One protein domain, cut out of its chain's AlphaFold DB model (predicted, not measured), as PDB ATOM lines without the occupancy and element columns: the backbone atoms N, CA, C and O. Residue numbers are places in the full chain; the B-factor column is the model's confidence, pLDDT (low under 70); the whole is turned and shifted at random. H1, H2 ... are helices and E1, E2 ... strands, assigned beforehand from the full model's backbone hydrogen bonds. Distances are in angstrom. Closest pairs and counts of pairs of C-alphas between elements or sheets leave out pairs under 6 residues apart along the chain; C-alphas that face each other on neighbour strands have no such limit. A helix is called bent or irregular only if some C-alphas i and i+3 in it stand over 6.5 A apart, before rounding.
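What this domain is: This is residues 8 to 17 and 102 to 260 of the 260 residues of an uncharacterized protein of Candidatus Micrarchaeota archaeon (UniProt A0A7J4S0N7). One long helix, H4, runs through the middle, from a group of helices, H1, H2, H3 and the arm H6b, to a small parallel sheet that forms a wall at the other end. H5 packs on the sheet between it and H6a, the other arm of the bent helix H6, which crosses H4. The 169 printed residues hold three named strands and six named helices in the order E1 H1 H2 H3 H4 E2 H5 E3 H6; the class is mostly helix, and the sheet order is E2 E1 E3. The whole is compact, with a radius of gyration of the C-alphas of 16.3 A and spans of 44 by 34 by 27 A.

Where its parts are: E1, residues 10 to 15, begins at C-alpha 10 (525.094, 476.268, 444.990). H1, residues 103 to 119, measures 24.3 A; H2, residues 123 to 139, 24.4 A; H3, residues 148 to 164, 24.5 A. H2 is irregular, with C-alphas 124 and 127 8.6 A apart. H4, residues 170 to 196, spans 39.2 A from C-alpha 170 (501.392, 472.533, 474.183). E2 is residues 201 to 205, H5 206 to 214 and E3 218 to 223. H6, residues 229 to 259, was assigned as one helix by its hydrogen bonds but is bent, with C-alphas 246 and 249 8.0 A apart; its arms are H6a, residues 229 to 246, 25.6 A, and H6b, residues 249 to 259, 15.6 A, ending at C-alpha 259 (522.659, 456.049, 459.879).

How they stand to each other: H4 touches H1 at a shallow tilt of 23 degrees, opposite ways, closest at the C-alphas of Ala 119 and Gly 172, 4.4 A. H6a touches H4, about perpendicular at 80 degrees, closest at C-alphas 181 and 244, 3.9 A. H6b touches H3 at a shallow tilt of 9 degrees, opposite ways, closest at C-alphas 154 and 254, 5.8 A. H2 and H3 form a helical hairpin, closest at C-alphas 138 and 148, 5.9 A. H4 and H5 are on the same face of the sheet, at heights of 10.8 A and 7.9 A. E2, H5 and E3 form a split strand-helix-strand unit, E1 between its strands, with a right-handed crossover. N 12 and O 219 are 2.8 A apart between E1 and E3, N 13 and O 202 2.8 A between E2 and E1, both within hydrogen-bond range. Every O i to N i+4 pair is within range in H1, H3, H4, H5, H6a and H6b; in H2, 11 of 13.

The domain as a whole: The farthest C-alphas, of Ser 124 and Gly 198, are 48.1 A apart. Residues 18 to 101 are not printed; C-alphas 17 and 102 are 24.3 A apart across the cut. No link printed whole is long. Mean pLDDT of the printed part is 70.6; 79 residues are under 70, among them 102 to 156.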
ATOM      1  N   ARG A   8     531.996 476.995 448.849       77.50
ATOM      2  CA  ARG A   8     531.315 476.859 447.560       77.50
ATOM      3  C   ARG A   8     529.798 476.890 447.784       77.50
ATOM      4  O   ARG A   8     529.265 476.012 448.457       77.50
ATOM      5  N   LYS A   9     529.118 477.898 447.232       82.12
ATOM      6  CA  LYS A   9     527.650 478.007 447.239       82.12
ATOM      7  C   LYS A   9     527.066 477.352 445.993       82.12
ATOM      8  O   LYS A   9     527.695 477.364 444.934       82.12
ATOM      9  N   VAL A  10     525.864 476.797 446.123       81.69
ATOM     10  CA  VAL A  10     525.094 476.268 444.990       81.69
ATOM     11  C   VAL A  10     524.072 477.305 444.528       81.69
ATOM     12  O   VAL A  10     523.529 478.052 445.341       81.69
ATOM     13  N   ARG A  11     523.801 477.377 443.227       82.50
ATOM     14  CA  ARG A  11     522.704 478.205 442.716       82.50
ATOM     15  C   ARG A  11     521.398 477.425 442.794       82.50
ATOM     16  O   ARG A  11     521.335 476.278 442.367       82.50
ATOM     17  N   VAL A  12     520.352 478.018 443.344       79.88
ATOM     18  CA  VAL A  12     519.076 477.349 443.596       79.88
ATOM     19  C   VAL A  12     517.965 478.027 442.813       79.88
ATOM     20  O   VAL A  12     517.725 479.218 442.955       79.88
ATOM     21  N   LEU A  13     517.237 477.253 442.021       78.19
ATOM     22  CA  LEU A  13     515.966 477.656 441.445       78.19
ATOM     23  C   LEU A  13     514.855 477.135 442.356       78.19
ATOM     24  O   LEU A  13     514.597 475.932 442.405       78.19
ATOM     25  N   GLY A  14     514.239 478.034 443.119       73.12
ATOM     26  CA  GLY A  14     513.088 477.697 443.944       73.12
ATOM     27  C   GLY A  14     511.806 477.819 443.137       73.12
ATOM     28  O   GLY A  14     511.576 478.829 442.481       73.12
ATOM     29  N   VAL A  15     510.956 476.803 443.185       71.31
ATOM     30  CA  VAL A  15     509.669 476.814 442.494       71.31
ATOM     31  C   VAL A  15     508.551 476.781 443.518       71.31
ATOM     32  O   VAL A  15     508.497 475.894 444.375       71.31
ATOM     33  N   GLN A  16     507.638 477.742 443.447       67.81
ATOM     34  CA  GLN A  16     506.457 477.718 444.292       67.81
ATOM     35  C   GLN A  16     505.374 476.820 443.701       67.81
ATOM     36  O   GLN A  16     505.049 476.928 442.525       67.81
ATOM     37  N   HIS A  17     504.792 475.951 444.529       58.69
ATOM     38  CA  HIS A  17     503.589 475.200 444.188       58.69
ATOM     39  C   HIS A  17     502.434 475.678 445.069       58.69
ATOM     40  O   HIS A  17     502.536 475.667 446.300       58.69
ATOM     41  N   ASP A 102     519.078 459.014 449.862       60.75
ATOM     42  CA  ASP A 102     519.883 458.413 450.920       60.75
ATOM     43  C   ASP A 102     519.055 458.200 452.196       60.75
ATOM     44  O   ASP A 102     517.952 458.737 452.363       60.75
ATOM     45  N   ALA A 103     519.575 457.354 453.090       61.84
ATOM     46  CA  ALA A 103     518.878 456.961 454.311       61.84
ATOM     47  C   ALA A 103     518.527 458.168 455.199       61.84
ATOM     48  O   ALA A 103     517.466 458.181 455.820       61.84
ATOM     49  N   VAL A 104     519.378 459.199 455.222       66.38
ATOM     50  CA  VAL A 104     519.203 460.390 456.062       66.38
ATOM     51  C   VAL A 104     518.101 461.288 455.500       66.38
ATOM     52  O   VAL A 104     517.167 461.628 456.225       66.38
ATOM     53  N   GLY A 105     518.139 461.605 454.204       62.81
ATOM     54  CA  GLY A 105     517.109 462.406 453.537       62.81
ATOM     55  C   GLY A 105     515.725 461.758 453.629       62.81
ATOM     56  O   GLY A 105     514.742 462.418 453.981       62.81
ATOM     57  N   SER A 106     515.661 460.439 453.427       61.09
ATOM     58  CA  SER A 106     514.429 459.659 453.579       61.09
ATOM     59  C   SER A 106     513.881 459.679 455.015       61.09
ATOM     60  O   SER A 106     512.663 459.753 455.203       61.09
ATOM     61  N   VAL A 107     514.749 459.640 456.035       65.38
ATOM     62  CA  VAL A 107     514.342 459.758 457.448       65.38
ATOM     63  C   VAL A 107     513.801 461.143 457.753       65.38
ATOM     64  O   VAL A 107     512.716 461.244 458.327       65.38
ATOM     65  N   LEU A 108     514.511 462.199 457.357       66.88
ATOM     66  CA  LEU A 108     514.116 463.578 457.645       66.88
ATOM     67  C   LEU A 108     512.754 463.916 457.026       66.88
ATOM     68  O   LEU A 108     511.887 464.458 457.711       66.88
ATOM     69  N   LEU A 109     512.526 463.516 455.770       65.81
ATOM     70  CA  LEU A 109     511.235 463.671 455.096       65.81
ATOM     71  C   LEU A 109     510.103 462.975 455.864       65.81
ATOM     72  O   LEU A 109     509.040 463.548 456.085       65.81
ATOM     73  N   ARG A 110     510.322 461.735 456.306       60.81
ATOM     74  CA  ARG A 110     509.292 460.951 457.002       60.81
ATOM     75  C   ARG A 110     509.026 461.446 458.410       60.81
ATOM     76  O   ARG A 110     507.865 461.514 458.803       60.81
ATOM     77  N   ALA A 111     510.073 461.798 459.151       63.19
ATOM     78  CA  ALA A 111     509.947 462.392 460.474       63.19
ATOM     79  C   ALA A 111     509.164 463.712 460.395       63.19
ATOM     80  O   ALA A 111     508.271 463.936 461.206       63.19
ATOM     81  N   ASN A 112     509.421 464.525 459.365       64.38
ATOM     82  CA  ASN A 112     508.661 465.740 459.083       64.38
ATOM     83  C   ASN A 112     507.184 465.431 458.777       64.38
ATOM     84  O   ASN A 112     506.307 465.939 459.470       64.38
ATOM     85  N   ILE A 113     506.888 464.538 457.823       57.28
ATOM     86  CA  ILE A 113     505.503 464.144 457.489       57.28
ATOM     87  C   ILE A 113     504.754 463.653 458.731       57.28
ATOM     88  O   ILE A 113     503.577 463.961 458.933       57.28
ATOM     89  N   ALA A 114     505.420 462.858 459.558       54.78
ATOM     90  CA  ALA A 114     504.812 462.270 460.730       54.78
ATOM     91  C   ALA A 114     504.582 463.329 461.835       54.78
ATOM     92  O   ALA A 114     503.493 463.384 462.410       54.78
ATOM     93  N   ALA A 115     505.524 464.257 462.046       57.31
ATOM     94  CA  ALA A 115     505.349 465.414 462.929       57.31
ATOM     95  C   ALA A 115     504.229 466.362 462.450       57.31
ATOM     96  O   ALA A 115     503.356 466.726 463.240       57.31
ATOM     97  N   SER A 116     504.189 466.685 461.152       51.69
ATOM     98  CA  SER A 116     503.164 467.531 460.518       51.69
ATOM     99  C   SER A 116     501.749 466.972 460.677       51.69
ATOM    100  O   SER A 116     500.839 467.695 461.073       51.69
ATOM    101  N   ASN A 117     501.549 465.675 460.418       46.97
ATOM    102  CA  ASN A 117     500.228 465.044 460.552       46.97
ATOM    103  C   ASN A 117     499.739 464.978 462.004       46.97
ATOM    104  O   ASN A 117     498.540 464.866 462.238       46.97
ATOM    105  N   THR A 118     500.653 465.062 462.969       46.41
ATOM    106  CA  THR A 118     500.325 465.012 464.398       46.41
ATOM    107  C   THR A 118     500.037 466.402 464.960       46.41
ATOM    108  O   THR A 118     499.175 466.550 465.821       46.41
ATOM    109  N   ALA A 119     500.679 467.444 464.425       45.78
ATOM    110  CA  ALA A 119     500.400 468.833 464.790       45.78
ATOM    111  C   ALA A 119     498.958 469.279 464.454       45.78
ATOM    112  O   ALA A 119     498.436 470.189 465.094       45.78
ATOM    113  N   CYS A 120     498.295 468.623 463.493       36.81
ATOM    114  CA  CYS A 120     496.928 468.940 463.057       36.81
ATOM    115  C   CYS A 120     495.811 468.481 464.013       36.81
ATOM    116  O   CYS A 120     494.643 468.768 463.750       36.81
ATOM    117  N   PHE A 121     496.119 467.782 465.110       39.91
ATOM    118  CA  PHE A 121     495.099 467.260 466.015       39.91
ATOM    119  C   PHE A 121     495.427 467.607 467.480       39.91
ATOM    120  O   PHE A 121     496.544 467.444 467.964       39.91
ATOM    121  N   SER A 122     494.432 468.149 468.191       38.75
ATOM    122  CA  SER A 122     494.564 468.686 469.554       38.75
ATOM    123  C   SER A 122     495.012 467.655 470.615       38.75
ATOM    124  O   SER A 122     494.977 466.441 470.408       38.75
ATOM    125  N   SER A 123     495.442 468.159 471.773       46.31
ATOM    126  CA  SER A 123     496.190 467.487 472.850       46.31
ATOM    127  C   SER A 123     495.524 466.292 473.556       46.31
ATOM    128  O   SER A 123     496.181 465.656 474.375       46.31
ATOM    129  N   SER A 124     494.267 465.944 473.269       44.62
ATOM    130  CA  SER A 124     493.541 464.868 473.969       44.62
ATOM    131  C   SER A 124     493.805 463.450 473.444       44.62
ATOM    132  O   SER A 124     493.288 462.493 474.012       44.62
ATOM    133  N   ARG A 125     494.615 463.286 472.388       48.44
ATOM    134  CA  ARG A 125     494.829 461.999 471.690       48.44
ATOM    135  C   ARG A 125     496.288 461.525 471.633       48.44
ATOM    136  O   ARG A 125     496.678 460.805 470.723       48.44
ATOM    137  N   ALA A 126     497.106 461.904 472.617       45.88
ATOM    138  CA  ALA A 126     498.529 461.540 472.691       45.88
ATOM    139  C   ALA A 126     498.827 460.036 472.500       45.88
ATOM    140  O   ALA A 126     499.777 459.689 471.799       45.88
ATOM    141  N   ALA A 127     498.000 459.156 473.076       46.69
ATOM    142  CA  ALA A 127     498.124 457.705 472.915       46.69
ATOM    143  C   ALA A 127     497.766 457.241 471.489       46.69
ATOM    144  O   ALA A 127     498.538 456.504 470.877       46.69
ATOM    145  N   ASP A 128     496.675 457.764 470.919       45.00
ATOM    146  CA  ASP A 128     496.272 457.490 469.531       45.00
ATOM    147  C   ASP A 128     497.332 457.985 468.525       45.00
ATOM    148  O   ASP A 128     497.481 457.419 467.441       45.00
ATOM    149  N   TYR A 129     498.101 459.028 468.872       49.12
ATOM    150  CA  TYR A 129     499.200 459.524 468.040       49.12
ATOM    151  C   TYR A 129     500.388 458.574 468.016       49.12
ATOM    152  O   TYR A 129     500.911 458.318 466.934       49.12
ATOM    153  N   ALA A 130     500.806 458.027 469.162       47.06
ATOM    154  CA  ALA A 130     501.885 457.040 469.203       47.06
ATOM    155  C   ALA A 130     501.548 455.825 468.320       47.06
ATOM    156  O   ALA A 130     502.372 455.405 467.504       47.06
ATOM    157  N   GLU A 131     500.300 455.353 468.390       47.84
ATOM    158  CA  GLU A 131     499.792 454.269 467.545       47.84
ATOM    159  C   GLU A 131     499.704 454.673 466.059       47.84
ATOM    160  O   GLU A 131     500.071 453.900 465.171       47.84
ATOM    161  N   TYR A 132     499.282 455.906 465.750       46.62
ATOM    162  CA  TYR A 132     499.245 456.425 464.379       46.62
ATOM    163  C   TYR A 132     500.643 456.547 463.755       46.62
ATOM    164  O   TYR A 132     500.837 456.114 462.614       46.62
ATOM    165  N   PHE A 133     501.620 457.096 464.487       48.22
ATOM    166  CA  PHE A 133     503.027 457.163 464.079       48.22
ATOM    167  C   PHE A 133     503.571 455.765 463.802       48.22
ATOM    168  O   PHE A 133     504.134 455.519 462.732       48.22
ATOM    169  N   GLU A 134     503.346 454.833 464.727       48.97
ATOM    170  CA  GLU A 134     503.780 453.447 464.598       48.97
ATOM    171  C   GLU A 134     503.155 452.774 463.366       48.97
ATOM    172  O   GLU A 134     503.855 452.163 462.553       48.97
ATOM    173  N   LYS A 135     501.849 452.957 463.146       49.47
ATOM    174  CA  LYS A 135     501.124 452.378 462.008       49.47
ATOM    175  C   LYS A 135     501.530 452.995 460.669       49.47
ATOM    176  O   LYS A 135     501.696 452.267 459.688       49.47
ATOM    177  N   LYS A 136     501.706 454.318 460.583       46.94
ATOM    178  CA  LYS A 136     502.073 455.014 459.333       46.94
ATOM    179  C   LYS A 136     503.526 454.796 458.941       46.94
ATOM    180  O   LYS A 136     503.800 454.611 457.756       46.94
ATOM    181  N   LEU A 137     504.443 454.750 459.908       47.22
ATOM    182  CA  LEU A 137     505.845 454.445 459.631       47.22
ATOM    183  C   LEU A 137     506.026 452.984 459.186       47.22
ATOM    184  O   LEU A 137     506.815 452.742 458.273       47.22
ATOM    185  N   ARG A 138     505.239 452.037 459.729       45.50
ATOM    186  CA  ARG A 138     505.234 450.618 459.311       45.50
ATOM    187  C   ARG A 138     504.615 450.366 457.929       45.50
ATOM    188  O   ARG A 138     505.022 449.428 457.254       45.50
ATOM    189  N   THR A 139     503.625 451.159 457.507       40.50
ATOM    190  CA  THR A 139     502.821 450.880 456.293       40.50
ATOM    191  C   THR A 139     503.171 451.733 455.075       40.50
ATOM    192  O   THR A 139     502.635 451.486 453.995       40.50
ATOM    193  N   ALA A 140     504.057 452.725 455.199       42.03
ATOM    194  CA  ALA A 140     504.440 453.587 454.083       42.03
ATOM    195  C   ALA A 140     505.307 452.818 453.052       42.03
ATOM    196  O   ALA A 140     506.475 452.544 453.345       42.03
ATOM    197  N   PRO A 141     504.795 452.530 451.833       39.50
ATOM    198  CA  PRO A 141     505.309 451.510 450.901       39.50
ATOM    199  C   PRO A 141     506.636 451.843 450.188       39.50
ATOM    200  O   PRO A 141     506.945 451.292 449.133       39.50
ATOM    201  N   HIS A 142     507.450 452.731 450.754       40.28
ATOM    202  CA  HIS A 142     508.650 453.248 450.105       40.28
ATOM    203  C   HIS A 142     509.811 453.524 451.076       40.28
ATOM    204  O   HIS A 142     510.494 454.546 450.980       40.28
ATOM    205  N   THR A 143     509.968 452.698 452.114       46.38
ATOM    206  CA  THR A 143     511.081 452.802 453.075       46.38
ATOM    207  C   THR A 143     512.349 452.277 452.418       46.38
ATOM    208  O   THR A 143     512.722 451.122 452.613       46.38
ATOM    209  N   VAL A 144     513.034 453.102 451.632       46.66
ATOM    210  CA  VAL A 144     514.442 452.812 451.349       46.66
ATOM    211  C   VAL A 144     515.206 453.111 452.644       46.66
ATOM    212  O   VAL A 144     515.293 454.260 453.062       46.66
ATOM    213  N   GLY A 145     515.673 452.069 453.341       49.22
ATOM    214  CA  GLY A 145     516.664 452.188 454.424       49.22
ATOM    215  C   GLY A 145     516.172 452.395 455.869       49.22
ATOM    216  O   GLY A 145     517.006 452.388 456.773       49.22
ATOM    217  N   ILE A 146     514.864 452.525 456.134       51.72
ATOM    218  CA  ILE A 146     514.330 452.664 457.508       51.72
ATOM    219  C   ILE A 146     513.556 451.409 457.890       51.72
ATOM    220  O   ILE A 146     512.472 451.155 457.368       51.72
ATOM    221  N   THR A 147     514.110 450.632 458.816       60.00
ATOM    222  CA  THR A 147     513.424 449.487 459.418       60.00
ATOM    223  C   THR A 147     512.369 449.961 460.423       60.00
ATOM    224  O   THR A 147     512.429 451.085 460.929       60.00
ATOM    225  N   ALA A 148     511.403 449.096 460.752       57.34
ATOM    226  CA  ALA A 148     510.406 449.390 461.787       57.34
ATOM    227  C   ALA A 148     511.054 449.732 463.147       57.34
ATOM    228  O   ALA A 148     510.547 450.589 463.866       57.34
ATOM    229  N   ASP A 149     512.201 449.120 463.455       63.81
ATOM    230  CA  ASP A 149     512.984 449.389 464.665       63.81
ATOM    231  C   ASP A 149     513.539 450.825 464.702       63.81
ATOM    232  O   ASP A 149     513.280 451.572 465.646       63.81
ATOM    233  N   LYS A 150     514.205 451.272 463.627       64.00
ATOM    234  CA  LYS A 150     514.705 452.656 463.518       64.00
ATOM    235  C   LYS A 150     513.582 453.680 463.672       64.00
ATOM    236  O   LYS A 150     513.733 454.677 464.376       64.00
ATOM    237  N   ALA A 151     512.438 453.423 463.039       61.28
ATOM    238  CA  ALA A 151     511.258 454.275 463.141       61.28
ATOM    239  C   ALA A 151     510.716 454.366 464.582       61.28
ATOM    240  O   ALA A 151     510.393 455.462 465.051       61.28
ATOM    241  N   ALA A 152     510.657 453.243 465.302       61.31
ATOM    242  CA  ALA A 152     510.244 453.209 466.703       61.31
ATOM    243  C   ALA A 152     511.220 453.989 467.600       61.31
ATOM    244  O   ALA A 152     510.793 454.812 468.411       61.31
ATOM    245  N   ARG A 153     512.532 453.811 467.401       64.94
ATOM    246  CA  ARG A 153     513.581 454.520 468.154       64.94
ATOM    247  C   ARG A 153     513.559 456.034 467.929       64.94
ATOM    248  O   ARG A 153     513.699 456.796 468.889       64.94
ATOM    249  N   ILE A 154     513.329 456.484 466.693       68.88
ATOM    250  CA  ILE A 154     513.129 457.908 466.373       68.88
ATOM    251  C   ILE A 154     511.893 458.443 467.104       68.88
ATOM    252  O   ILE A 154     511.974 459.468 467.781       68.88
ATOM    253  N   THR A 155     510.774 457.719 467.038       64.75
ATOM    254  CA  THR A 155     509.512 458.112 467.689       64.75
ATOM    255  C   THR A 155     509.677 458.245 469.205       64.75
ATOM    256  O   THR A 155     509.305 459.264 469.784       64.75
ATOM    257  N   GLN A 156     510.307 457.263 469.854       66.44
ATOM    258  CA  GLN A 156     510.597 457.303 471.292       66.44
ATOM    259  C   GLN A 156     511.531 458.456 471.670       66.44
ATOM    260  O   GLN A 156     511.399 459.041 472.742       66.44
ATOM    261  N   THR A 157     512.494 458.790 470.815       77.06
ATOM    262  CA  THR A 157     513.427 459.898 471.057       77.06
ATOM    263  C   THR A 157     512.716 461.245 470.985       77.06
ATOM    264  O   THR A 157     512.855 462.048 471.905       77.06
ATOM    265  N   VAL A 158     511.879 461.453 469.965       74.06
ATOM    266  CA  VAL A 158     511.021 462.644 469.854       74.06
ATOM    267  C   VAL A 158     510.088 462.754 471.062       74.06
ATOM    268  O   VAL A 158     510.009 463.811 471.683       74.06
ATOM    269  N   TRP A 159     509.433 461.658 471.455       68.69
ATOM    270  CA  TRP A 159     508.534 461.640 472.611       68.69
ATOM    271  C   TRP A 159     509.246 461.979 473.928       68.69
ATOM    272  O   TRP A 159     508.764 462.806 474.699       68.69
ATOM    273  N   ARG A 160     510.421 461.391 474.184       72.62
ATOM    274  CA  ARG A 160     511.229 461.697 475.379       72.62
ATOM    275  C   ARG A 160     511.643 463.165 475.437       72.62
ATOM    276  O   ARG A 160     511.642 463.747 476.522       72.62
ATOM    277  N   HIS A 161     511.959 463.755 474.287       75.00
ATOM    278  CA  HIS A 161     512.284 465.174 474.194       75.00
ATOM    279  C   HIS A 161     511.066 466.042 474.554       75.00
ATOM    280  O   HIS A 161     511.160 466.900 475.424       75.00
ATOM    281  N   LEU A 162     509.898 465.730 473.985       68.06
ATOM    282  CA  LEU A 162     508.636 466.439 474.238       68.06
ATOM    283  C   LEU A 162     508.126 466.323 475.684       68.06
ATOM    284  O   LEU A 162     507.472 467.236 476.180       68.06
ATOM    285  N   CYS A 163     508.398 465.206 476.361       64.69
ATOM    286  CA  CYS A 163     508.015 465.009 477.762       64.69
ATOM    287  C   CYS A 163     508.960 465.711 478.750       64.69
ATOM    288  O   CYS A 163     508.524 466.083 479.839       64.69
ATOM    289  N   SER A 164     510.236 465.870 478.387       64.44
ATOM    290  CA  SER A 164     511.242 466.542 479.225       64.44
ATOM    291  C   SER A 164     511.113 468.064 479.139       64.44
ATOM    292  O   SER A 164     511.052 468.738 480.167       64.44
ATOM    293  N   ASP A 165     510.980 468.591 477.922       61.59
ATOM    294  CA  ASP A 165     510.738 470.007 477.670       61.59
ATOM    295  C   ASP A 165     509.232 470.233 477.587       61.59
ATOM    296  O   ASP A 165     508.669 470.161 476.499       61.59
ATOM    297  N   LYS A 166     508.555 470.483 478.719       61.50
ATOM    298  CA  LYS A 166     507.129 470.863 478.724       61.50
ATOM    299  C   LYS A 166     506.942 472.075 477.800       61.50
ATOM    300  O   LYS A 166     507.317 473.182 478.187       61.50
ATOM    301  N   PRO A 167     506.400 471.908 476.584       63.47
ATOM    302  CA  PRO A 167     506.533 472.946 475.585       63.47
ATOM    303  C   PRO A 167     505.496 474.039 475.832       63.47
ATOM    304  O   PRO A 167     504.297 473.763 475.938       63.47
ATOM    305  N   GLU A 168     505.950 475.290 475.883       62.25
ATOM    306  CA  GLU A 168     505.060 476.449 475.816       62.25
ATOM    307  C   GLU A 168     504.204 476.354 474.541       62.25
ATOM    308  O   GLU A 168     504.714 476.079 473.454       62.25
ATOM    309  N   GLY A 169     502.881 476.498 474.677       66.75
ATOM    310  CA  GLY A 169     501.931 476.307 473.571       66.75
ATOM    311  C   GLY A 169     501.445 474.864 473.357       66.75
ATOM    312  O   GLY A 169     500.628 474.618 472.471       66.75
ATOM    313  N   GLY A 170     501.887 473.910 474.184       69.94
ATOM    314  CA  GLY A 170     501.392 472.533 474.183       69.94
ATOM    315  C   GLY A 170     501.979 471.639 473.085       69.94
ATOM    316  O   GLY A 170     502.777 472.052 472.242       69.94
ATOM    317  N   LEU A 171     501.577 470.363 473.105       69.38
ATOM    318  CA  LEU A 171     502.155 469.301 472.270       69.38
ATOM    319  C   LEU A 171     502.060 469.589 470.760       69.38
ATOM    320  O   LEU A 171     503.020 469.354 470.032       69.38
ATOM    321  N   GLY A 172     500.930 470.128 470.291       64.00
ATOM    322  CA  GLY A 172     500.729 470.440 468.871       64.00
ATOM    323  C   GLY A 172     501.704 471.503 468.356       64.00
ATOM    324  O   GLY A 172     502.293 471.335 467.290       64.00
ATOM    325  N   HIS A 173     501.951 472.554 469.145       72.25
ATOM    326  CA  HIS A 173     502.917 473.600 468.802       72.25
ATOM    327  C   HIS A 173     504.359 473.071 468.781       72.25
ATOM    328  O   HIS A 173     505.147 473.409 467.893       72.25
ATOM    329  N   ALA A 174     504.697 472.194 469.727       75.88
ATOM    330  CA  ALA A 174     506.007 471.555 469.788       75.88
ATOM    331  C   ALA A 174     506.263 470.656 468.573       75.88
ATOM    332  O   ALA A 174     507.314 470.748 467.945       75.88
ATOM    333  N   LEU A 175     505.278 469.839 468.193       73.12
ATOM    334  CA  LEU A 175     505.349 468.986 467.006       73.12
ATOM    335  C   LEU A 175     505.446 469.800 465.717       73.12
ATOM    336  O   LEU A 175     506.250 469.466 464.850       73.12
ATOM    337  N   TYR A 176     504.683 470.891 465.607       72.56
ATOM    338  CA  TYR A 176     504.795 471.817 464.482       72.56
ATOM    339  C   TYR A 176     506.207 472.413 464.385       72.56
ATOM    340  O   TYR A 176     506.811 472.434 463.314       72.56
ATOM    341  N   SER A 177     506.780 472.820 465.520       82.31
ATOM    342  CA  SER A 177     508.140 473.362 465.573       82.31
ATOM    343  C   SER A 177     509.198 472.311 465.217       82.31
ATOM    344  O   SER A 177     510.097 472.599 464.433       82.31
ATOM    345  N   ILE A 178     509.065 471.072 465.702       82.81
ATOM    346  CA  ILE A 178     509.931 469.950 465.300       82.81
ATOM    347  C   ILE A 178     509.811 469.696 463.793       82.81
ATOM    348  O   ILE A 178     510.818 469.488 463.121       82.81
ATOM    349  N   SER A 179     508.601 469.760 463.237       78.88
ATOM    350  CA  SER A 179     508.385 469.609 461.798       78.88
ATOM    351  C   SER A 179     509.102 470.696 460.991       78.88
ATOM    352  O   SER A 179     509.772 470.385 460.006       78.88
ATOM    353  N   ASN A 180     509.023 471.956 461.430       84.44
ATOM    354  CA  ASN A 180     509.751 473.070 460.817       84.44
ATOM    355  C   ASN A 180     511.273 472.872 460.902       84.44
ATOM    356  O   ASN A 180     511.980 473.063 459.913       84.44
ATOM    357  N   ALA A 181     511.766 472.418 462.055       89.31
ATOM    358  CA  ALA A 181     513.175 472.116 462.282       89.31
ATOM    359  C   ALA A 181     513.687 471.004 461.342       89.31
ATOM    360  O   ALA A 181     514.728 471.151 460.702       89.31
ATOM    361  N   LEU A 182     512.919 469.919 461.195       83.75
ATOM    362  CA  LEU A 182     513.225 468.812 460.283       83.75
ATOM    363  C   LEU A 182     513.140 469.235 458.811       83.75
ATOM    364  O   LEU A 182     513.933 468.771 457.994       83.75
ATOM    365  N   SER A 183     512.197 470.116 458.461       84.75
ATOM    366  CA  SER A 183     512.101 470.700 457.116       84.75
ATOM    367  C   SER A 183     513.355 471.489 456.755       84.75
ATOM    368  O   SER A 183     513.884 471.326 455.657       84.75
ATOM    369  N   PHE A 184     513.846 472.306 457.688       90.19
ATOM    370  CA  PHE A 184     515.056 473.093 457.493       90.19
ATOM    371  C   PHE A 184     516.296 472.203 457.356       90.19
ATOM    372  O   PHE A 184     517.078 472.376 456.423       90.19
ATOM    373  N   GLU A 185     516.453 471.205 458.236       91.38
ATOM    374  CA  GLU A 185     517.560 470.241 458.147       91.38
ATOM    375  C   GLU A 185     517.545 469.500 456.809       91.38
ATOM    376  O   GLU A 185     518.582 469.319 456.174       91.38
ATOM    377  N   ARG A 186     516.358 469.117 456.335       85.81
ATOM    378  CA  ARG A 186     516.195 468.497 455.022       85.81
ATOM    379  C   ARG A 186     516.680 469.421 453.902       85.81
ATOM    380  O   ARG A 186     517.413 468.954 453.034       85.81
ATOM    381  N   SER A 187     516.347 470.715 453.942       88.19
ATOM    382  CA  SER A 187     516.880 471.710 452.996       88.19
ATOM    383  C   SER A 187     518.412 471.693 452.984       88.19
ATOM    384  O   SER A 187     519.018 471.576 451.915       88.19
ATOM    385  N   LEU A 188     519.048 471.745 454.162       90.31
ATOM    386  CA  LEU A 188     520.509 471.707 454.300       90.31
ATOM    387  C   LEU A 188     521.107 470.419 453.724       90.31
ATOM    388  O   LEU A 188     522.035 470.487 452.917       90.31
ATOM    389  N   HIS A 189     520.534 469.265 454.068       86.38
ATOM    390  CA  HIS A 189     520.971 467.959 453.573       86.38
ATOM    391  C   HIS A 189     520.909 467.872 452.045       86.38
ATOM    392  O   HIS A 189     521.871 467.443 451.409       86.38
ATOM    393  N   MET A 190     519.827 468.362 451.427       82.75
ATOM    394  CA  MET A 190     519.707 468.419 449.965       82.75
ATOM    395  C   MET A 190     520.843 469.237 449.334       82.75
ATOM    396  O   MET A 190     521.415 468.831 448.320       82.75
ATOM    397  N   CYS A 191     521.201 470.374 449.936       86.50
ATOM    398  CA  CYS A 191     522.321 471.191 449.470       86.50
ATOM    399  C   CYS A 191     523.666 470.475 449.637       86.50
ATOM    400  O   CYS A 191     524.506 470.529 448.738       86.50
ATOM    401  N   GLU A 192     523.890 469.790 450.758       86.12
ATOM    402  CA  GLU A 192     525.114 469.014 450.978       86.12
ATOM    403  C   GLU A 192     525.264 467.889 449.954       86.12
ATOM    404  O   GLU A 192     526.343 467.714 449.385       86.12
ATOM    405  N   GLN A 193     524.184 467.160 449.670       81.62
ATOM    406  CA  GLN A 193     524.182 466.112 448.651       81.62
ATOM    407  C   GLN A 193     524.422 466.677 447.253       81.62
ATOM    408  O   GLN A 193     525.210 466.116 446.491       81.62
ATOM    409  N   ALA A 194     523.816 467.821 446.931       81.00
ATOM    410  CA  ALA A 194     524.061 468.503 445.669       81.00
ATOM    411  C   ALA A 194     525.552 468.847 445.511       81.00
ATOM    412  O   ALA A 194     526.167 468.497 444.502       81.00
ATOM    413  N   LEU A 195     526.165 469.451 446.533       84.19
ATOM    414  CA  LEU A 195     527.585 469.805 446.518       84.19
ATOM    415  C   LEU A 195     528.494 468.572 446.406       84.19
ATOM    416  O   LEU A 195     529.427 468.585 445.600       84.19
ATOM    417  N   LYS A 196     528.211 467.495 447.154       82.94
ATOM    418  CA  LYS A 196     528.954 466.221 447.073       82.94
ATOM    419  C   LYS A 196     528.911 465.618 445.671       82.94
ATOM    420  O   LYS A 196     529.915 465.101 445.194       82.94
ATOM    421  N   GLN A 197     527.772 465.725 444.995       78.19
ATOM    422  CA  GLN A 197     527.588 465.229 443.630       78.19
ATOM    423  C   GLN A 197     528.097 466.207 442.554       78.19
ATOM    424  O   GLN A 197     527.899 465.974 441.360       78.19
ATOM    425  N   GLY A 198     528.770 467.292 442.959       78.06
ATOM    426  CA  GLY A 198     529.368 468.273 442.058       78.06
ATOM    427  C   GLY A 198     528.359 469.205 441.389       78.06
ATOM    428  O   GLY A 198     528.695 469.836 440.386       78.06
ATOM    429  N   ALA A 199     527.139 469.304 441.922       78.50
ATOM    430  CA  ALA A 199     526.099 470.151 441.367       78.50
ATOM    431  C   ALA A 199     526.472 471.633 441.469       78.50
ATOM    432  O   ALA A 199     526.807 472.146 442.537       78.50
ATOM    433  N   SER A 200     526.365 472.334 440.343       77.62
ATOM    434  CA  SER A 200     526.458 473.796 440.297       77.62
ATOM    435  C   SER A 200     525.100 474.478 440.518       77.62
ATOM    436  O   SER A 200     525.063 475.622 440.973       77.62
ATOM    437  N   HIS A 201     524.001 473.762 440.244       80.25
ATOM    438  CA  HIS A 201     522.630 474.268 440.291       80.25
ATOM    439  C   HIS A 201     521.644 473.237 440.875       80.25
ATOM    440  O   HIS A 201     521.852 472.032 440.756       80.25
ATOM    441  N   VAL A 202     520.563 473.679 441.517       79.31
ATOM    442  CA  VAL A 202     519.553 472.814 442.161       79.31
ATOM    443  C   VAL A 202     518.149 473.371 441.902       79.31
ATOM    444  O   VAL A 202     517.983 474.584 441.934       79.31
ATOM    445  N   VAL A 203     517.141 472.519 441.653       80.06
ATOM    446  CA  VAL A 203     515.753 472.944 441.360       80.06
ATOM    447  C   VAL A 203     514.787 472.354 442.388       80.06
ATOM    448  O   VAL A 203     514.357 471.212 442.269       80.06
ATOM    449  N   ILE A 204     514.418 473.135 443.397       79.12
ATOM    450  CA  ILE A 204     513.685 472.651 444.581       79.12
ATOM    451  C   ILE A 204     512.442 473.492 444.853       79.12
ATOM    452  O   ILE A 204     512.198 474.496 444.191       79.12
ATOM    453  N   GLY A 205     511.634 473.083 445.831       77.50
ATOM    454  CA  GLY A 205     510.518 473.898 446.301       77.50
ATOM    455  C   GLY A 205     510.978 475.266 446.822       77.50
ATOM    456  O   GLY A 205     512.041 475.385 447.430       77.50
ATOM    457  N   SER A 206     510.159 476.294 446.601       77.44
ATOM    458  CA  SER A 206     510.391 477.677 447.059       77.44
ATOM    459  C   SER A 206     510.764 477.769 448.543       77.44
ATOM    460  O   SER A 206     511.708 478.481 448.876       77.44
ATOM    461  N   GLN A 207     510.115 476.987 449.415       82.56
ATOM    462  CA  GLN A 207     510.457 476.936 450.840       82.56
ATOM    463  C   GLN A 207     511.906 476.485 451.073       82.56
ATOM    464  O   GLN A 207     512.657 477.167 451.763       82.56
ATOM    465  N   HIS A 208     512.333 475.382 450.450       85.00
ATOM    466  CA  HIS A 208     513.708 474.893 450.579       85.00
ATOM    467  C   HIS A 208     514.723 475.899 450.015       85.00
ATOM    468  O   HIS A 208     515.810 476.068 450.562       85.00
ATOM    469  N   ALA A 209     514.370 476.606 448.937       85.38
ATOM    470  CA  ALA A 209     515.214 477.662 448.388       85.38
ATOM    471  C   ALA A 209     515.369 478.848 449.356       85.38
ATOM    472  O   ALA A 209     516.478 479.370 449.504       85.38
ATOM    473  N   ALA A 210     514.290 479.246 450.035       86.88
ATOM    474  CA  ALA A 210     514.322 480.285 451.061       86.88
ATOM    475  C   ALA A 210     515.170 479.860 452.273       86.88
ATOM    476  O   ALA A 210     516.035 480.626 452.707       86.88
ATOM    477  N   ASP A 211     515.006 478.621 452.753       91.06
ATOM    478  CA  ASP A 211     515.810 478.048 453.840       91.06
ATOM    479  C   ASP A 211     517.313 478.092 453.508       91.06
ATOM    480  O   ASP A 211     518.129 478.572 454.298       91.06
ATOM    481  N   LEU A 212     517.687 477.648 452.301       90.19
ATOM    482  CA  LEU A 212     519.081 477.609 451.852       90.19
ATOM    483  C   LEU A 212     519.700 478.994 451.664       90.19
ATOM    484  O   LEU A 212     520.884 479.181 451.975       90.19
ATOM    485  N   LYS A 213     518.925 479.974 451.183       88.69
ATOM    486  CA  LYS A 213     519.374 481.370 451.134       88.69
ATOM    487  C   LYS A 213     519.609 481.912 452.538       88.69
ATOM    488  O   LYS A 213     520.664 482.493 452.787       88.69
ATOM    489  N   LEU A 214     518.662 481.711 453.456       91.56
ATOM    490  CA  LEU A 214     518.781 482.186 454.835       91.56
ATOM    491  C   LEU A 214     519.971 481.540 455.566       91.56
ATOM    492  O   LEU A 214     520.629 482.186 456.386       91.56
ATOM    493  N   ALA A 215     520.277 480.281 455.254       89.88
ATOM    494  CA  ALA A 215     521.454 479.574 455.753       89.88
ATOM    495  C   ALA A 215     522.776 480.022 455.093       89.88
ATOM    496  O   ALA A 215     523.843 479.530 455.460       89.88
ATOM    497  N   GLY A 216     522.732 480.911 454.094       89.69
ATOM    498  CA  GLY A 216     523.905 481.357 453.340       89.69
ATOM    499  C   GLY A 216     524.535 480.270 452.461       89.69
ATOM    500  O   GLY A 216     525.671 480.432 452.015       89.69
ATOM    501  N   LYS A 217     523.819 479.167 452.212       87.56
ATOM    502  CA  LYS A 217     524.297 477.999 451.452       87.56
ATOM    503  C   LYS A 217     524.039 478.115 449.950       87.56
ATOM    504  O   LYS A 217     524.716 477.449 449.165       87.56
ATOM    505  N   ALA A 218     523.107 478.981 449.554       83.75
ATOM    506  CA  ALA A 218     522.728 479.155 448.163       83.75
ATOM    507  C   ALA A 218     522.534 480.611 447.738       83.75
ATOM    508  O   ALA A 218     522.103 481.460 448.518       83.75
ATOM    509  N   GLU A 219     522.793 480.862 446.456       80.94
ATOM    510  CA  GLU A 219     522.230 481.993 445.714       80.94
ATOM    511  C   GLU A 219     520.926 481.502 445.084       80.94
ATOM    512  O   GLU A 219     520.958 480.488 444.396       80.94
ATOM    513  N   HIS A 220     519.782 482.148 445.328       71.44
ATOM    514  CA  HIS A 220     518.496 481.637 444.832       71.44
ATOM    515  C   HIS A 220     517.813 482.569 443.814       71.44
ATOM    516  O   HIS A 220     517.896 483.793 443.942       71.44
ATOM    517  N   THR A 221     517.074 481.979 442.876       70.25
ATOM    518  CA  THR A 221     516.084 482.641 442.015       70.25
ATOM    519  C   THR A 221     514.758 481.906 442.188       70.25
ATOM    520  O   THR A 221     514.711 480.683 442.049       70.25
ATOM    521  N   LEU A 222     513.689 482.626 442.528       68.50
ATOM    522  CA  LEU A 222     512.352 482.052 442.693       68.50
ATOM    523  C   LEU A 222     511.557 482.210 441.394       68.50
ATOM    524  O   LEU A 222     511.497 483.295 440.820       68.50
ATOM    525  N   VAL A 223     510.969 481.116 440.913       69.81
ATOM    526  CA  VAL A 223     510.239 481.060 439.643       69.81
ATOM    527  C   VAL A 223     508.749 480.860 439.909       69.81
ATOM    528  O   VAL A 223     508.353 479.914 440.592       69.81
ATOM    529  N   GLY A 224     507.918 481.722 439.314       63.25
ATOM    530  CA  GLY A 224     506.455 481.610 439.378       63.25
ATOM    531  C   GLY A 224     505.821 482.116 440.677       63.25
ATOM    532  O   GLY A 224     504.699 481.725 440.996       63.25
ATOM    533  N   GLU A 225     506.527 482.964 441.422       62.25
ATOM    534  CA  GLU A 225     506.065 483.544 442.682       62.25
ATOM    535  C   GLU A 225     505.166 484.770 442.446       62.25
ATOM    536  O   GLU A 225     505.526 485.681 441.696       62.25
ATOM    537  N   ALA A 226     503.987 484.806 443.073       54.31
ATOM    538  CA  ALA A 226     503.161 486.013 443.090       54.31
ATOM    539  C   ALA A 226     503.754 487.043 444.069       54.31
ATOM    540  O   ALA A 226     504.230 486.684 445.149       54.31
ATOM    541  N   ALA A 227     503.721 488.327 443.700       46.28
ATOM    542  CA  ALA A 227     504.232 489.417 444.532       46.28
ATOM    543  C   ALA A 227     503.563 489.380 445.925       46.28
ATOM    544  O   ALA A 227     502.345 489.508 446.027       46.28
ATOM    545  N   GLY A 228     504.358 489.130 446.973       56.81
ATOM    546  CA  GLY A 228     503.909 488.925 448.362       56.81
ATOM    547  C   GLY A 228     504.321 487.575 448.967       56.81
ATOM    548  O   GLY A 228     504.548 487.478 450.170       56.81
ATOM    549  N   TYR A 229     504.515 486.538 448.150       64.75
ATOM    550  CA  TYR A 229     504.928 485.222 448.658       64.75
ATOM    551  C   TYR A 229     506.428 485.126 448.971       64.75
ATOM    552  O   TYR A 229     506.804 484.325 449.826       64.75
ATOM    553  N   ALA A 230     507.252 486.006 448.389       68.25
ATOM    554  CA  ALA A 230     508.692 486.061 448.662       68.25
ATOM    555  C   ALA A 230     508.971 486.434 450.123       68.25
ATOM    556  O   ALA A 230     509.828 485.848 450.787       68.25
ATOM    557  N   GLU A 231     508.208 487.402 450.637       74.44
ATOM    558  CA  GLU A 231     508.278 487.848 452.028       74.44
ATOM    559  C   GLU A 231     507.782 486.755 452.976       74.44
ATOM    560  O   GLU A 231     508.424 486.485 453.992       74.44
ATOM    561  N   TYR A 232     506.703 486.058 452.604       76.94
ATOM    562  CA  TYR A 232     506.215 484.901 453.352       76.94
ATOM    563  C   TYR A 232     507.259 483.776 453.412       76.94
ATOM    564  O   TYR A 232     507.532 483.252 454.489       76.94
ATOM    565  N   GLY A 233     507.886 483.431 452.283       77.88
ATOM    566  CA  GLY A 233     508.936 482.411 452.228       77.88
ATOM    567  C   GLY A 233     510.138 482.768 453.104       77.88
ATOM    568  O   GLY A 233     510.652 481.917 453.830       77.88
ATOM    569  N   ALA A 234     510.549 484.040 453.107       84.06
ATOM    570  CA  ALA A 234     511.617 484.528 453.977       84.06
ATOM    571  C   ALA A 234     511.238 484.469 455.469       84.06
ATOM    572  O   ALA A 234     512.038 484.013 456.288       84.06
ATOM    573  N   ALA A 235     510.017 484.881 455.825       85.69
ATOM    574  CA  ALA A 235     509.511 484.800 457.194       85.69
ATOM    575  C   ALA A 235     509.406 483.343 457.677       85.69
ATOM    576  O   ALA A 235     509.848 483.018 458.779       85.69
ATOM    577  N   GLN A 236     508.903 482.442 456.830       85.44
ATOM    578  CA  GLN A 236     508.822 481.019 457.142       85.44
ATOM    579  C   GLN A 236     510.215 480.406 457.320       85.44
ATOM    580  O   GLN A 236     510.427 479.649 458.265       85.44
ATOM    581  N   ALA A 237     511.188 480.764 456.476       89.62
ATOM    582  CA  ALA A 237     512.567 480.307 456.636       89.62
ATOM    583  C   ALA A 237     513.165 480.735 457.989       89.62
ATOM    584  O   ALA A 237     513.876 479.950 458.617       89.62
ATOM    585  N   LEU A 238     512.853 481.945 458.481       92.44
ATOM    586  CA  LEU A 238     513.283 482.408 459.809       92.44
ATOM    587  C   LEU A 238     512.687 481.555 460.933       92.44
ATOM    588  O   LEU A 238     513.419 481.145 461.836       92.44
ATOM    589  N   ILE A 239     511.390 481.243 460.853       89.69
ATOM    590  CA  ILE A 239     510.706 480.354 461.805       89.69
ATOM    591  C   ILE A 239     511.353 478.963 461.787       89.69
ATOM    592  O   ILE A 239     511.688 478.417 462.841       89.69
ATOM    593  N   CYS A 240     511.578 478.409 460.595       89.44
ATOM    594  CA  CYS A 240     512.213 477.110 460.412       89.44
ATOM    595  C   CYS A 240     513.641 477.076 460.966       89.44
ATOM    596  O   CYS A 240     513.992 476.133 461.673       89.44
ATOM    597  N   LYS A 241     514.441 478.122 460.729       94.62
ATOM    598  CA  LYS A 241     515.799 478.244 461.273       94.62
ATOM    599  C   LYS A 241     515.803 478.348 462.798       94.62
ATOM    600  O   LYS A 241     516.601 477.685 463.449       94.62
ATOM    601  N   ALA A 242     514.914 479.150 463.382       93.06
ATOM    602  CA  ALA A 242     514.814 479.270 464.836       93.06
ATOM    603  C   ALA A 242     514.432 477.929 465.487       93.06
ATOM    604  O   ALA A 242     515.021 477.529 466.492       93.06
ATOM    605  N   ALA A 243     513.487 477.204 464.882       90.62
ATOM    606  CA  ALA A 243     513.123 475.866 465.326       90.62
ATOM    607  C   ALA A 243     514.279 474.866 465.152       90.62
ATOM    608  O   ALA A 243     514.527 474.058 466.043       90.62
ATOM    609  N   HIS A 244     515.010 474.941 464.038       94.38
ATOM    610  CA  HIS A 244     516.198 474.124 463.785       94.38
ATOM    611  C   HIS A 244     517.260 474.297 464.868       94.38
ATOM    612  O   HIS A 244     517.674 473.303 465.453       94.38
ATOM    613  N   GLU A 245     517.623 475.534 465.212       93.44
ATOM    614  CA  GLU A 245     518.603 475.792 466.275       93.44
ATOM    615  C   GLU A 245     518.113 475.280 467.637       93.44
ATOM    616  O   GLU A 245     518.878 474.662 468.378       93.44
ATOM    617  N   ARG A 246     516.820 475.454 467.945       90.44
ATOM    618  CA  ARG A 246     516.209 474.933 469.178       90.44
ATOM    619  C   ARG A 246     516.279 473.406 469.268       90.44
ATOM    620  O   ARG A 246     516.595 472.872 470.325       90.44
ATOM    621  N   PHE A 247     515.972 472.703 468.178       89.31
ATOM    622  CA  PHE A 247     515.868 471.238 468.148       89.31
ATOM    623  C   PHE A 247     517.109 470.540 467.582       89.31
ATOM    624  O   PHE A 247     517.083 469.333 467.334       89.31
ATOM    625  N   LYS A 248     518.220 471.261 467.412       91.25
ATOM    626  CA  LYS A 248     519.463 470.733 466.841       91.25
ATOM    627  C   LYS A 248     519.964 469.446 467.518       91.25
ATOM    628  O   LYS A 248     520.281 468.508 466.789       91.25
ATOM    629  N   PRO A 249     519.972 469.314 468.863       90.50
ATOM    630  CA  PRO A 249     520.388 468.062 469.506       90.50
ATOM    631  C   PRO A 249     519.487 466.872 469.148       90.50
ATOM    632  O   PRO A 249     519.977 465.773 468.900       90.50
ATOM    633  N   LEU A 250     518.169 467.094 469.077       86.38
ATOM    634  CA  LEU A 250     517.201 466.070 468.681       86.38
ATOM    635  C   LEU A 250     517.408 465.650 467.220       86.38
ATOM    636  O   LEU A 250     517.359 464.464 466.907       86.38
ATOM    637  N   ILE A 251     517.658 466.611 466.330       87.88
ATOM    638  CA  ILE A 251     517.913 466.353 464.908       87.88
ATOM    639  C   ILE A 251     519.161 465.485 464.717       87.88
ATOM    640  O   ILE A 251     519.113 464.511 463.967       87.88
ATOM    641  N   GLU A 252     520.257 465.797 465.408       89.25
ATOM    642  CA  GLU A 252     521.489 465.006 465.324       89.25
ATOM    643  C   GLU A 252     521.286 463.572 465.830       89.25
ATOM    644  O   GLU A 252     521.747 462.620 465.201       89.25
ATOM    645  N   GLU A 253     520.505 463.384 466.896       87.06
ATOM    646  CA  GLU A 253     520.152 462.048 467.381       87.06
ATOM    647  C   GLU A 253     519.285 461.274 466.371       87.06
ATOM    648  O   GLU A 253     519.516 460.087 466.125       87.06
ATOM    649  N   ILE A 254     518.327 461.939 465.716       80.62
ATOM    650  CA  ILE A 254     517.524 461.338 464.638       80.62
ATOM    651  C   ILE A 254     518.421 460.909 463.469       80.62
ATOM    652  O   ILE A 254     518.277 459.793 462.965       80.62
ATOM    653  N   LYS A 255     519.371 461.757 463.054       81.06
ATOM    654  CA  LYS A 255     520.343 461.451 461.988       81.06
ATOM    655  C   LYS A 255     521.264 460.292 462.366       81.06
ATOM    656  O   LYS A 255     521.577 459.461 461.512       81.06
ATOM    657  N   ARG A 256     521.663 460.197 463.635       84.69
ATOM    658  CA  ARG A 256     522.453 459.077 464.159       84.69
ATOM    659  C   ARG A 256     521.680 457.763 464.043       84.69
ATOM    660  O   ARG A 256     522.167 456.847 463.392       84.69
ATOM    661  N   ILE A 257     520.448 457.706 464.561       75.25
ATOM    662  CA  ILE A 257     519.578 456.515 464.474       75.25
ATOM    663  C   ILE A 257     519.303 456.128 463.010       75.25
ATOM    664  O   ILE A 257     519.221 454.946 462.678       75.25
ATOM    665  N   ALA A 258     519.171 457.115 462.117       69.00
ATOM    666  CA  ALA A 258     518.999 456.880 460.684       69.00
ATOM    667  C   ALA A 258     520.180 456.126 460.052       69.00
ATOM    668  O   ALA A 258     519.971 455.280 459.176       69.00
ATOM    669  N   SER A 259     521.394 456.451 460.501       73.88
ATOM    670  CA  SER A 259     522.659 456.049 459.879       73.88
ATOM    671  C   SER A 259     523.250 454.742 460.424       73.88
ATOM    672  O   SER A 259     524.162 454.212 459.797       73.88
ATOM    673  N   GLU A 260     522.754 454.240 461.562       76.50
ATOM    674  CA  GLU A 260     523.097 452.914 462.128       76.50
ATOM    675  C   GLU A 260     522.676 451.745 461.231       76.50
ATOM    676  O   GLU A 260     523.369 450.710 461.216       76.50
TER     677      GLU A 260